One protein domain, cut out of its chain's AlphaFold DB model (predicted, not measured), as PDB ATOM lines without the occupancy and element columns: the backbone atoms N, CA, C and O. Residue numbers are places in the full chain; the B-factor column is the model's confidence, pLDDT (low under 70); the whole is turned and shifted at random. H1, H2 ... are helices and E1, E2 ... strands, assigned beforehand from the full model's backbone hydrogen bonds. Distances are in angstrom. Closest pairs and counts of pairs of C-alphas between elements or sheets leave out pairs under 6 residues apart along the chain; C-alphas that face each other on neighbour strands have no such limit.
ATOM      1  N   GLN A  65     -32.813  40.744 -46.237       50.34
ATOM      2  CA  GLN A  65     -32.030  40.827 -44.995       50.34
ATOM      3  C   GLN A  65     -31.568  39.444 -44.492       50.34
ATOM      4  O   GLN A  65     -32.162  38.855 -43.581       50.34
ATOM      5  N   LYS A  66     -30.509  38.880 -45.078       55.62
ATOM      6  CA  LYS A  66     -29.891  37.664 -44.565       55.62
ATOM      7  C   LYS A  66     -29.128  38.055 -43.311       55.62
ATOM      8  O   LYS A  66     -28.212  38.862 -43.341       55.62
ATOM      9  N   LYS A  67     -29.583  37.510 -42.190       68.06
ATOM     10  CA  LYS A  67     -28.988  37.718 -40.874       68.06
ATOM     11  C   LYS A  67     -27.704  36.900 -40.790       68.06
ATOM     12  O   LYS A  67     -27.750  35.681 -40.957       68.06
ATOM     13  N   TYR A  68     -26.585  37.564 -40.533       75.94
ATOM     14  CA  TYR A  68     -25.288  36.908 -40.408       75.94
ATOM     15  C   TYR A  68     -25.057  36.517 -38.961       75.94
ATOM     16  O   TYR A  68     -25.062  37.365 -38.070       75.94
ATOM     17  N   TYR A  69     -24.878  35.222 -38.735       84.44
ATOM     18  CA  TYR A  69     -24.631  34.680 -37.412       84.44
ATOM     19  C   TYR A  69     -23.238  34.074 -37.336       84.44
ATOM     20  O   TYR A  69     -22.869  33.234 -38.157       84.44
ATOM     21  N   VAL A  70     -22.494  34.472 -36.313       86.31
ATOM     22  CA  VAL A  70     -21.130  34.022 -36.042       86.31
ATOM     23  C   VAL A  70     -21.077  33.352 -34.675       86.31
ATOM     24  O   VAL A  70     -21.794  33.741 -33.754       86.31
ATOM     25  N   LYS A  71     -20.259  32.308 -34.539       87.56
ATOM     26  CA  LYS A  71     -19.963  31.716 -33.231       87.56
ATOM     27  C   LYS A  71     -18.804  32.491 -32.618       87.56
ATOM     28  O   LYS A  71     -17.813  32.737 -33.300       87.56
ATOM     29  N   GLY A  72     -18.923  32.841 -31.347       91.25
ATOM     30  CA  GLY A  72     -17.844  33.487 -30.615       91.25
ATOM     31  C   GLY A  72     -17.891  33.170 -29.131       91.25
ATOM     32  O   GLY A  72     -18.826  32.531 -28.650       91.25
ATOM     33  N   ARG A  73     -16.885  33.623 -28.395       93.00
ATOM     34  CA  ARG A  73     -16.790  33.470 -26.941       93.00
ATOM     35  C   ARG A  73     -16.640  34.839 -26.302       93.00
ATOM     36  O   ARG A  73     -15.784  35.604 -26.729       93.00
ATOM     37  N   ILE A  74     -17.436  35.126 -25.273       92.81
ATOM     38  CA  ILE A  74     -17.217  36.324 -24.457       92.81
ATOM     39  C   ILE A  74     -15.907  36.132 -23.693       92.81
ATOM     40  O   ILE A  74     -15.800  35.190 -22.904       92.81
ATOM     41  N   LEU A  75     -14.925  36.990 -23.969       91.69
ATOM     42  CA  LEU A  75     -13.594  36.927 -23.368       91.69
ATOM     43  C   LEU A  75     -13.591  37.697 -22.049       91.69
ATOM     44  O   LEU A  75     -13.466  37.107 -20.983       91.69
ATOM     45  N   ASN A  76     -13.814  39.007 -22.125       93.12
ATOM     46  CA  ASN A  76     -13.745  39.922 -20.994       93.12
ATOM     47  C   ASN A  76     -14.672  41.129 -21.194       93.12
ATOM     48  O   ASN A  76     -15.146  41.421 -22.298       93.12
ATOM     49  N   ARG A  77     -14.957  41.827 -20.093       94.38
ATOM     50  CA  ARG A  77     -15.677  43.104 -20.108       94.38
ATOM     51  C   ARG A  77     -14.710  44.221 -20.496       94.38
ATOM     52  O   ARG A  77     -13.576  44.236 -20.031       94.38
ATOM     53  N   ILE A  78     -15.180  45.155 -21.315       94.12
ATOM     54  CA  ILE A  78     -14.452  46.369 -21.701       94.12
ATOM     55  C   ILE A  78     -15.358  47.595 -21.522       94.12
ATOM     56  O   ILE A  78     -16.554  47.462 -21.230       94.12
ATOM     57  N   ARG A  79     -14.822  48.809 -21.692       94.56
ATOM     58  CA  ARG A  79     -15.631  50.035 -21.609       94.56
ATOM     59  C   ARG A  79     -16.751  49.990 -22.658       94.56
ATOM     60  O   ARG A  79     -16.496  49.816 -23.843       94.56
ATOM     61  N   GLY A  80     -18.000  50.104 -22.204       93.44
ATOM     62  CA  GLY A  80     -19.191  50.098 -23.066       93.44
ATOM     63  C   GLY A  80     -19.695  48.721 -23.529       93.44
ATOM     64  O   GLY A  80     -20.738  48.657 -24.183       93.44
ATOM     65  N   GLY A  81     -19.027  47.612 -23.188       94.75
ATOM     66  CA  GLY A  81     -19.404  46.304 -23.731       94.75
ATOM     67  C   GLY A  81     -18.527  45.133 -23.307       94.75
ATOM     68  O   GLY A  81     -17.967  45.094 -22.211       94.75
ATOM     69  N   PHE A  82     -18.422  44.161 -24.205       94.62
ATOM     70  CA  PHE A  82     -17.595  42.972 -24.057       94.62
ATOM     71  C   PHE A  82     -16.752  42.748 -25.308       94.62
ATOM     72  O   PHE A  82     -17.211  42.995 -26.426       94.62
ATOM     73  N   ALA A  83     -15.544  42.231 -25.108       93.94
ATOM     74  CA  ALA A  83     -14.717  41.711 -26.184       93.94
ATOM     75  C   ALA A  83     -15.061  40.238 -26.432       93.94
ATOM     76  O   ALA A  83     -15.230  39.444 -25.498       93.94
ATOM     77  N   ILE A  84     -15.186  39.876 -27.706       94.25
ATOM     78  CA  ILE A  84     -15.676  38.573 -28.150       94.25
ATOM     79  C   ILE A  84     -14.653  37.949 -29.090       94.25
ATOM     80  O   ILE A  84     -14.343  38.517 -30.128       94.25
ATOM     81  N   GLY A  85     -14.167  36.755 -28.772       90.69
ATOM     82  CA  GLY A  85     -13.294  35.998 -29.667       90.69
ATOM     83  C   GLY A  85     -14.110  35.281 -30.738       90.69
ATOM     84  O   GLY A  85     -15.012  34.513 -30.399       90.69
ATOM     85  N   ILE A  86     -13.802  35.509 -32.016       88.12
ATOM     86  CA  ILE A  86     -14.496  34.942 -33.183       88.12
ATOM     87  C   ILE A  86     -13.446  34.414 -34.166       88.12
ATOM     88  O   ILE A  86     -12.861  35.186 -34.914       88.12
ATOM     89  N   SER A  87     -13.209  33.098 -34.189       82.12
ATOM     90  CA  SER A  87     -12.276  32.439 -35.132       82.12
ATOM     91  C   SER A  87     -10.895  33.119 -35.243       82.12
ATOM     92  O   SER A  87     -10.369  33.269 -36.339       82.12
ATOM     93  N   GLY A  88     -10.334  33.574 -34.116       80.12
ATOM     94  CA  GLY A  88      -9.045  34.284 -34.070       80.12
ATOM     95  C   GLY A  88      -9.129  35.815 -34.150       80.12
ATOM     96  O   GLY A  88      -8.127  36.479 -33.920       80.12
ATOM     97  N   TYR A  89     -10.311  36.385 -34.399       83.62
ATOM     98  CA  TYR A  89     -10.552  37.832 -34.417       83.62
ATOM     99  C   TYR A  89     -11.259  38.328 -33.155       83.62
ATOM    100  O   TYR A  89     -11.922  37.556 -32.456       83.62
ATOM    101  N   ILE A  90     -11.157  39.634 -32.890       89.38
ATOM    102  CA  ILE A  90     -11.850  40.302 -31.784       89.38
ATOM    103  C   ILE A  90     -13.068  41.055 -32.326       89.38
ATOM    104  O   ILE A  90     -12.976  41.926 -33.188       89.38
ATOM    105  N   GLY A  91     -14.234  40.708 -31.795       92.94
ATOM    106  CA  GLY A  91     -15.476  41.439 -31.969       92.94
ATOM    107  C   GLY A  91     -15.834  42.252 -30.731       92.94
ATOM    108  O   GLY A  91     -15.440  41.926 -29.611       92.94
ATOM    109  N   PHE A  92     -16.632  43.291 -30.937       95.06
ATOM    110  CA  PHE A  92     -17.204  44.118 -29.890       95.06
ATOM    111  C   PHE A  92     -18.705  43.848 -29.752       95.06
ATOM    112  O   PHE A  92     -19.466  43.946 -30.718       95.06
ATOM    113  N   LEU A  93     -19.130  43.526 -28.531       94.12
ATOM    114  CA  LEU A  93     -20.531  43.385 -28.146       94.12
ATOM    115  C   LEU A  93     -20.926  44.550 -27.224       94.12
ATOM    116  O   LEU A  93     -20.549  44.535 -26.050       94.12
ATOM    117  N   PRO A  94     -21.708  45.529 -27.706       94.25
ATOM    118  CA  PRO A  94     -22.200  46.618 -26.867       94.25
ATOM    119  C   PRO A  94     -23.090  46.116 -25.723       94.25
ATOM    120  O   PRO A  94     -23.849  45.151 -25.883       94.25
ATOM    121  N   LEU A  95     -23.061  46.809 -24.579       92.56
ATOM    122  CA  LEU A  95     -23.932  46.497 -23.434       92.56
ATOM    123  C   LEU A  95     -25.417  46.503 -23.824       92.56
ATOM    124  O   LEU A  95     -26.137  45.575 -23.460       92.56
ATOM    125  N   SER A  96     -25.840  47.481 -24.632       90.88
ATOM    126  CA  SER A  96     -27.212  47.599 -25.153       90.88
ATOM    127  C   SER A  96     -27.653  46.396 -25.988       90.88
ATOM    128  O   SER A  96     -28.845  46.140 -26.120       90.88
ATOM    129  N   HIS A  97     -26.705  45.628 -26.528       90.12
ATOM    130  CA  HIS A  97     -26.955  44.467 -27.371       90.12
ATOM    131  C   HIS A  97     -26.706  43.122 -26.673       90.12
ATOM    132  O   HIS A  97     -26.778  42.074 -27.328       90.12
ATOM    133  N   THR A  98     -26.431  43.132 -25.367       88.56
ATOM    134  CA  THR A  98     -26.161  41.938 -24.557       88.56
ATOM    135  C   THR A  98     -27.444  41.428 -23.890       88.56
ATOM    136  O   THR A  98     -28.229  42.209 -23.367       88.56
ATOM    137  N   LEU A  99     -27.651  40.110 -23.881       81.06
ATOM    138  CA  LEU A  99     -28.757  39.434 -23.189       81.06
ATOM    139  C   LEU A  99     -28.265  38.529 -22.055       81.06
ATOM    140  O   LEU A  99     -28.802  38.575 -20.955       81.06
ATOM    141  N   LEU A 100     -27.256  37.696 -22.325       74.75
ATOM    142  CA  LEU A 100     -26.743  36.702 -21.382       74.75
ATOM    143  C   LEU A 100     -25.226  36.839 -21.267       74.75
ATOM    144  O   LEU A 100     -24.498  36.761 -22.261       74.75
ATOM    145  N   LYS A 101     -24.756  37.024 -20.032       74.44
ATOM    146  CA  LYS A 101     -23.346  37.235 -19.694       74.44
ATOM    147  C   LYS A 101     -22.718  35.916 -19.247       74.44
ATOM    148  O   LYS A 101     -22.463  35.705 -18.067       74.44
ATOM    149  N   HIS A 102     -22.499  35.006 -20.192       78.94
ATOM    150  CA  HIS A 102     -21.764  33.768 -19.927       78.94
ATOM    151  C   HIS A 102     -20.355  33.867 -20.500       78.94
ATOM    152  O   HIS A 102     -20.126  33.594 -21.679       78.94
ATOM    153  N   PHE A 103     -19.410  34.263 -19.649       85.94
ATOM    154  CA  PHE A 103     -17.989  34.255 -19.987       85.94
ATOM    155  C   PHE A 103     -17.512  32.841 -20.314       85.94
ATOM    156  O   PHE A 103     -18.021  31.853 -19.782       85.94
ATOM    157  N   GLY A 104     -16.568  32.729 -21.249       80.81
ATOM    158  CA  GLY A 104     -15.944  31.449 -21.594       80.81
ATOM    159  C   GLY A 104     -16.814  30.489 -22.421       80.81
ATOM    160  O   GLY A 104     -16.284  29.591 -23.078       80.81
ATOM    161  N   ARG A 105     -18.137  30.683 -22.490       83.00
ATOM    162  CA  ARG A 105     -19.020  29.836 -23.305       83.00
ATOM    163  C   ARG A 105     -19.076  30.317 -24.749       83.00
ATOM    164  O   ARG A 105     -19.230  31.505 -25.031       83.00
ATOM    165  N   VAL A 106     -18.977  29.363 -25.675       86.00
ATOM    166  CA  VAL A 106     -19.198  29.633 -27.098       86.00
ATOM    167  C   VAL A 106     -20.691  29.847 -27.315       86.00
ATOM    168  O   VAL A 106     -21.504  28.986 -26.987       86.00
ATOM    169  N   THR A 107     -21.051  31.001 -27.858       88.31
ATOM    170  CA  THR A 107     -22.431  31.401 -28.134       88.31
ATOM    171  C   THR A 107     -22.550  31.957 -29.550       88.31
ATOM    172  O   THR A 107     -21.558  32.272 -30.211       88.31
ATOM    173  N   LEU A 108     -23.779  31.989 -30.058       86.75
ATOM    174  CA  LEU A 108     -24.081  32.555 -31.366       86.75
ATOM    175  C   LEU A 108     -24.316  34.061 -31.213       86.75
ATOM    176  O   LEU A 108     -25.036  34.486 -30.312       86.75
ATOM    177  N   PHE A 109     -23.771  34.853 -32.125       88.94
ATOM    178  CA  PHE A 109     -23.967  36.294 -32.186       88.94
ATOM    179  C   PHE A 109     -24.432  36.701 -33.573       88.94
ATOM    180  O   PHE A 109     -24.021  36.122 -34.575       88.94
ATOM    181  N   HIS A 110     -25.293  37.707 -33.638       88.62
ATOM    182  CA  HIS A 110     -25.665  38.358 -34.883       88.62
ATOM    183  C   HIS A 110     -24.636  39.436 -35.211       88.62
ATOM    184  O   HIS A 110     -24.459  40.362 -34.422       88.62
ATOM    185  N   MET A 111     -23.994  39.357 -36.369       88.62
ATOM    186  CA  MET A 111     -23.066  40.391 -36.809       88.62
ATOM    187  C   MET A 111     -23.839  41.598 -37.338       88.62
ATOM    188  O   MET A 111     -24.746  41.451 -38.156       88.62
ATOM    189  N   LEU A 112     -23.539  42.776 -36.798       87.94
ATOM    190  CA  LEU A 112     -24.192  44.036 -37.150       87.94
ATOM    191  C   LEU A 112     -23.405  44.779 -38.224       87.94
ATOM    192  O   LEU A 112     -23.981  45.181 -39.229       87.94
ATOM    193  N   SER A 113     -22.101  44.930 -38.015       87.12
ATOM    194  CA  SER A 113     -21.202  45.619 -38.936       87.12
ATOM    195  C   SER A 113     -19.774  45.101 -38.788       87.12
ATOM    196  O   SER A 113     -19.437  44.414 -37.820       87.12
ATOM    197  N   ILE A 114     -18.945  45.427 -39.775       85.81
ATOM    198  CA  ILE A 114     -17.497  45.237 -39.742       85.81
ATOM    199  C   ILE A 114     -16.877  46.614 -39.920       85.81
ATOM    200  O   ILE A 114     -17.190  47.292 -40.896       85.81
ATOM    201  N   ASP A 115     -15.997  46.998 -39.005       82.44
ATOM    202  CA  ASP A 115     -15.066  48.099 -39.208       82.44
ATOM    203  C   ASP A 115     -13.752  47.507 -39.732       82.44
ATOM    204  O   ASP A 115     -13.040  46.793 -39.017       82.44
ATOM    205  N   THR A 116     -13.469  47.730 -41.014       78.75
ATOM    206  CA  THR A 116     -12.281  47.179 -41.673       78.75
ATOM    207  C   THR A 116     -10.997  47.898 -41.295       78.75
ATOM    208  O   THR A 116      -9.948  47.256 -41.281       78.75
ATOM    209  N   GLU A 117     -11.074  49.188 -40.970       79.75
ATOM    210  CA  GLU A 117      -9.912  49.990 -40.580       79.75
ATOM    211  C   GLU A 117      -9.433  49.569 -39.197       79.75
ATOM    212  O   GLU A 117      -8.265  49.233 -39.004       79.75
ATOM    213  N   LYS A 118     -10.369  49.474 -38.249       78.75
ATOM    214  CA  LYS A 118     -10.075  49.075 -36.866       78.75
ATOM    215  C   LYS A 118      -9.994  47.562 -36.688       78.75
ATOM    216  O   LYS A 118      -9.597  47.092 -35.627       78.75
ATOM    217  N   ARG A 119     -10.379  46.794 -37.714       80.06
ATOM    218  CA  ARG A 119     -10.504  45.326 -37.694       80.06
ATOM    219  C   ARG A 119     -11.422  44.821 -36.576       80.06
ATOM    220  O   ARG A 119     -11.167  43.782 -35.970       80.06
ATOM    221  N   ILE A 120     -12.505  45.554 -36.310       83.56
ATOM    222  CA  ILE A 120     -13.469  45.242 -35.248       83.56
ATOM    223  C   ILE A 120     -14.771  44.735 -35.865       83.56
ATOM    224  O   ILE A 120     -15.358  45.357 -36.748       83.56
ATOM    225  N   LEU A 121     -15.264  43.609 -35.352       90.31
ATOM    226  CA  LEU A 121     -16.577  43.068 -35.708       90.31
ATOM    227  C   LEU A 121     -17.612  43.518 -34.679       90.31
ATOM    228  O   LEU A 121     -17.551  43.092 -33.529       90.31
ATOM    229  N   MET A 122     -18.593  44.330 -35.065       92.00
ATOM    230  CA  MET A 122     -19.672  44.698 -34.150       92.00
ATOM    231  C   MET A 122     -20.756  43.624 -34.161       92.00
ATOM    232  O   MET A 122     -21.270  43.243 -35.217       92.00
ATOM    233  N   ILE A 123     -21.125  43.129 -32.983       92.56
ATOM    234  CA  ILE A 123     -22.029  41.986 -32.852       92.56
ATOM    235  C   ILE A 123     -23.122  42.210 -31.801       92.56
ATOM    236  O   ILE A 123     -23.052  43.118 -30.977       92.56
ATOM    237  N   SER A 124     -24.167  41.380 -31.842       91.06
ATOM    238  CA  SER A 124     -25.364  41.506 -31.006       91.06
ATOM    239  C   SER A 124     -25.940  40.158 -30.581       91.06
ATOM    240  O   SER A 124     -25.976  39.211 -31.368       91.06
ATOM    241  N   GLN A 125     -26.472  40.082 -29.359       88.19
ATOM    242  CA  GLN A 125     -27.261  38.943 -28.874       88.19
ATOM    243  C   GLN A 125     -28.780  39.167 -29.018       88.19
ATOM    244  O   GLN A 125     -29.537  38.201 -29.121       88.19
ATOM    245  N   MET A 126     -29.254  40.419 -29.090       76.31
ATOM    246  CA  MET A 126     -30.686  40.771 -28.981       76.31
ATOM    247  C   MET A 126     -31.613  40.072 -29.982       76.31
ATOM    248  O   MET A 126     -32.740  39.703 -29.647       76.31
ATOM    249  N   LYS A 127     -31.161  39.851 -31.223       65.94
ATOM    250  CA  LYS A 127     -32.012  39.265 -32.274       65.94
ATOM    251  C   LYS A 127     -32.298  37.772 -32.076       65.94
ATOM    252  O   LYS A 127     -33.231  37.261 -32.697       65.94
ATOM    253  N   ILE A 128     -31.542  37.081 -31.221       62.16
ATOM    254  CA  ILE A 128     -31.791  35.669 -30.897       62.16
ATOM    255  C   ILE A 128     -33.069  35.548 -30.063       62.16
ATOM    256  O   ILE A 128     -33.904  34.703 -30.374       62.16
ATOM    257  N   ASN A 129     -33.311  36.464 -29.118       58.91
ATOM    258  CA  ASN A 129     -34.529  36.460 -28.301       58.91
ATOM    259  C   ASN A 129     -35.806  36.628 -29.124       58.91
ATOM    260  O   ASN A 129     -36.798  35.963 -28.850       58.91
ATOM    261  N   GLY A 130     -35.795  37.485 -30.147       64.06
ATOM    262  CA  GLY A 130     -36.962  37.658 -31.014       64.06
ATOM    263  C   GLY A 130     -37.332  36.372 -31.759       64.06
ATOM    264  O   GLY A 130     -38.510  36.059 -31.913       64.06
ATOM    265  N   ILE A 131     -36.336  35.596 -32.191       65.38
ATOM    266  CA  ILE A 131     -36.556  34.299 -32.844       65.38
ATOM    267  C   ILE A 131     -37.000  33.261 -31.814       65.38
ATOM    268  O   ILE A 131     -37.982  32.562 -32.048       65.38
ATOM    269  N   LEU A 132     -36.327  33.204 -30.667       63.66
ATOM    270  CA  LEU A 132     -36.598  32.238 -29.607       63.66
ATOM    271  C   LEU A 132     -38.004  32.441 -29.019       63.66
ATOM    272  O   LEU A 132     -38.769  31.489 -28.948       63.66
ATOM    273  N   ARG A 133     -38.420  33.689 -28.758       66.00
ATOM    274  CA  ARG A 133     -39.798  34.035 -28.358       66.00
ATOM    275  C   ARG A 133     -40.835  33.644 -29.410       66.00
ATOM    276  O   ARG A 133     -41.873  33.102 -29.052       66.00
ATOM    277  N   ARG A 134     -40.578  33.887 -30.703       71.75
ATOM    278  CA  ARG A 134     -41.504  33.478 -31.780       71.75
ATOM    279  C   ARG A 134     -41.644  31.959 -31.860       71.75
ATOM    280  O   ARG A 134     -42.750  31.473 -32.067       71.75
ATOM    281  N   GLN A 135     -40.545  31.224 -31.701       71.94
ATOM    282  CA  GLN A 135     -40.557  29.761 -31.702       71.94
ATOM    283  C   GLN A 135     -41.267  29.206 -30.464       71.94
ATOM    284  O   GLN A 135     -42.149  28.368 -30.609       71.94
ATOM    285  N   LEU A 136     -40.978  29.740 -29.272       69.69
ATOM    286  CA  LEU A 136     -41.684  29.378 -28.041       69.69
ATOM    287  C   LEU A 136     -43.186  29.668 -28.137       69.69
ATOM    288  O   LEU A 136     -43.984  28.819 -27.766       69.69
ATOM    289  N   LYS A 137     -43.588  30.810 -28.712       72.12
ATOM    290  CA  LYS A 137     -45.007  31.143 -28.917       72.12
ATOM    291  C   LYS A 137     -45.696  30.158 -29.872       72.12
ATOM    292  O   LYS A 137     -46.807  29.726 -29.589       72.12
ATOM    293  N   LYS A 138     -45.026  29.757 -30.961       74.31
ATOM    294  CA  LYS A 138     -45.528  28.727 -31.892       74.31
ATOM    295  C   LYS A 138     -45.639  27.347 -31.242       74.31
ATOM    296  O   LYS A 138     -46.589  26.620 -31.523       74.31
ATOM    297  N   LEU A 139     -44.674  26.975 -30.406       70.31
ATOM    298  CA  LEU A 139     -44.710  25.715 -29.666       70.31
ATOM    299  C   LEU A 139     -45.836  25.729 -28.630       70.31
ATOM    300  O   LEU A 139     -46.656  24.821 -28.640       70.31
ATOM    301  N   GLY A 140     -45.956  26.793 -27.834       69.75
ATOM    302  CA  GLY A 140     -47.045  26.960 -26.867       69.75
ATOM    303  C   GLY A 140     -48.431  26.874 -27.511       69.75
ATOM    304  O   GLY A 140     -49.284  26.139 -27.025       69.75
ATOM    305  N   SER A 141     -48.643  27.515 -28.669       72.38
ATOM    306  CA  SER A 141     -49.917  27.393 -29.399       72.38
ATOM    307  C   SER A 141     -50.208  25.972 -29.890       72.38
ATOM    308  O   SER A 141     -51.366  25.582 -29.994       72.38
TER     309      SER A 141
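AT A GLANCE: This is residues 65 to 141 of the 156 residues of the protein "Ribosomal protein S1" of Chroomonas placoidea (UniProt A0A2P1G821). A small closed barrel of five strands, with one helix, H1, leading away from it like a tail; residues 130 to 141 of H1 stick out free and make the length. Round the ring run E1, E2, E3, E5, E4 and back to E1, a mixed sheet. The 77 printed residues hold E1, E2, E3, E4, E5 and H1 in that order, class mixed, helices and strands. The whole is compact, with a radius of gyration of the C-alphas of 13.2 A, yet elongated, spanning 46 by 27 by 22 A.

HOW THE PARTS SIT: E1, residues 69 to 78, bends by 76 degrees at residue 75. E2, residues 81 to 86, forms a hairpin with it, N 73 and O 85 being 2.9 A apart. E3, residues 89 to 94, forms a hairpin with E2, N 84 and O 91 being 2.8 A apart; E1, E2 and E3 are a meander, each strand the antiparallel neighbour of the one before. E4, residues 106 to 115, bends by 79 degrees at residue 112 and is antiparallel to E1, with N 70 and O 109 at 2.8 A; E1, E2, E3 and E4 are a Greek key, four strands in a row of which three, E1, E2 and E3, are a meander and the first, E1, is the antiparallel neighbour of the fourth, E4. E5, residues 120 to 124, forms a hairpin with E4, N 112 and O 122 at 2.8 A, and is parallel to E3, N 92 and O 121 at 2.8 A. H1, residues 126 to 141, is on the barrel; its closest C-alphas to E4 are those of Lys 127 and His 110, 6.9 A apart. In H1, 10 of 12 O i to N i+4 pairs are within hydrogen-bond range.

IN THESE COORDINATES: E1 begins at C-alpha 69, (-24.631, 34.680, -37.412), and spans 22.1 A; E2 spans 15.6 A, E3 16.4 A, E4 22.5 A and E5 13.2 A. H1 spans 23.4 A and ends at C-alpha 141, (-49.917, 27.393, -29.399).

THE WHOLE: The C-alphas of Glu 117 and Ser 141 are the farthest apart, 47.3 A. The printed part has no cut; the link from E3 to E4, 11 residues, is long. Mean pLDDT of the printed part is 82.5; residues 65 to 67, 127 to 133, 136 and 140 are under 70.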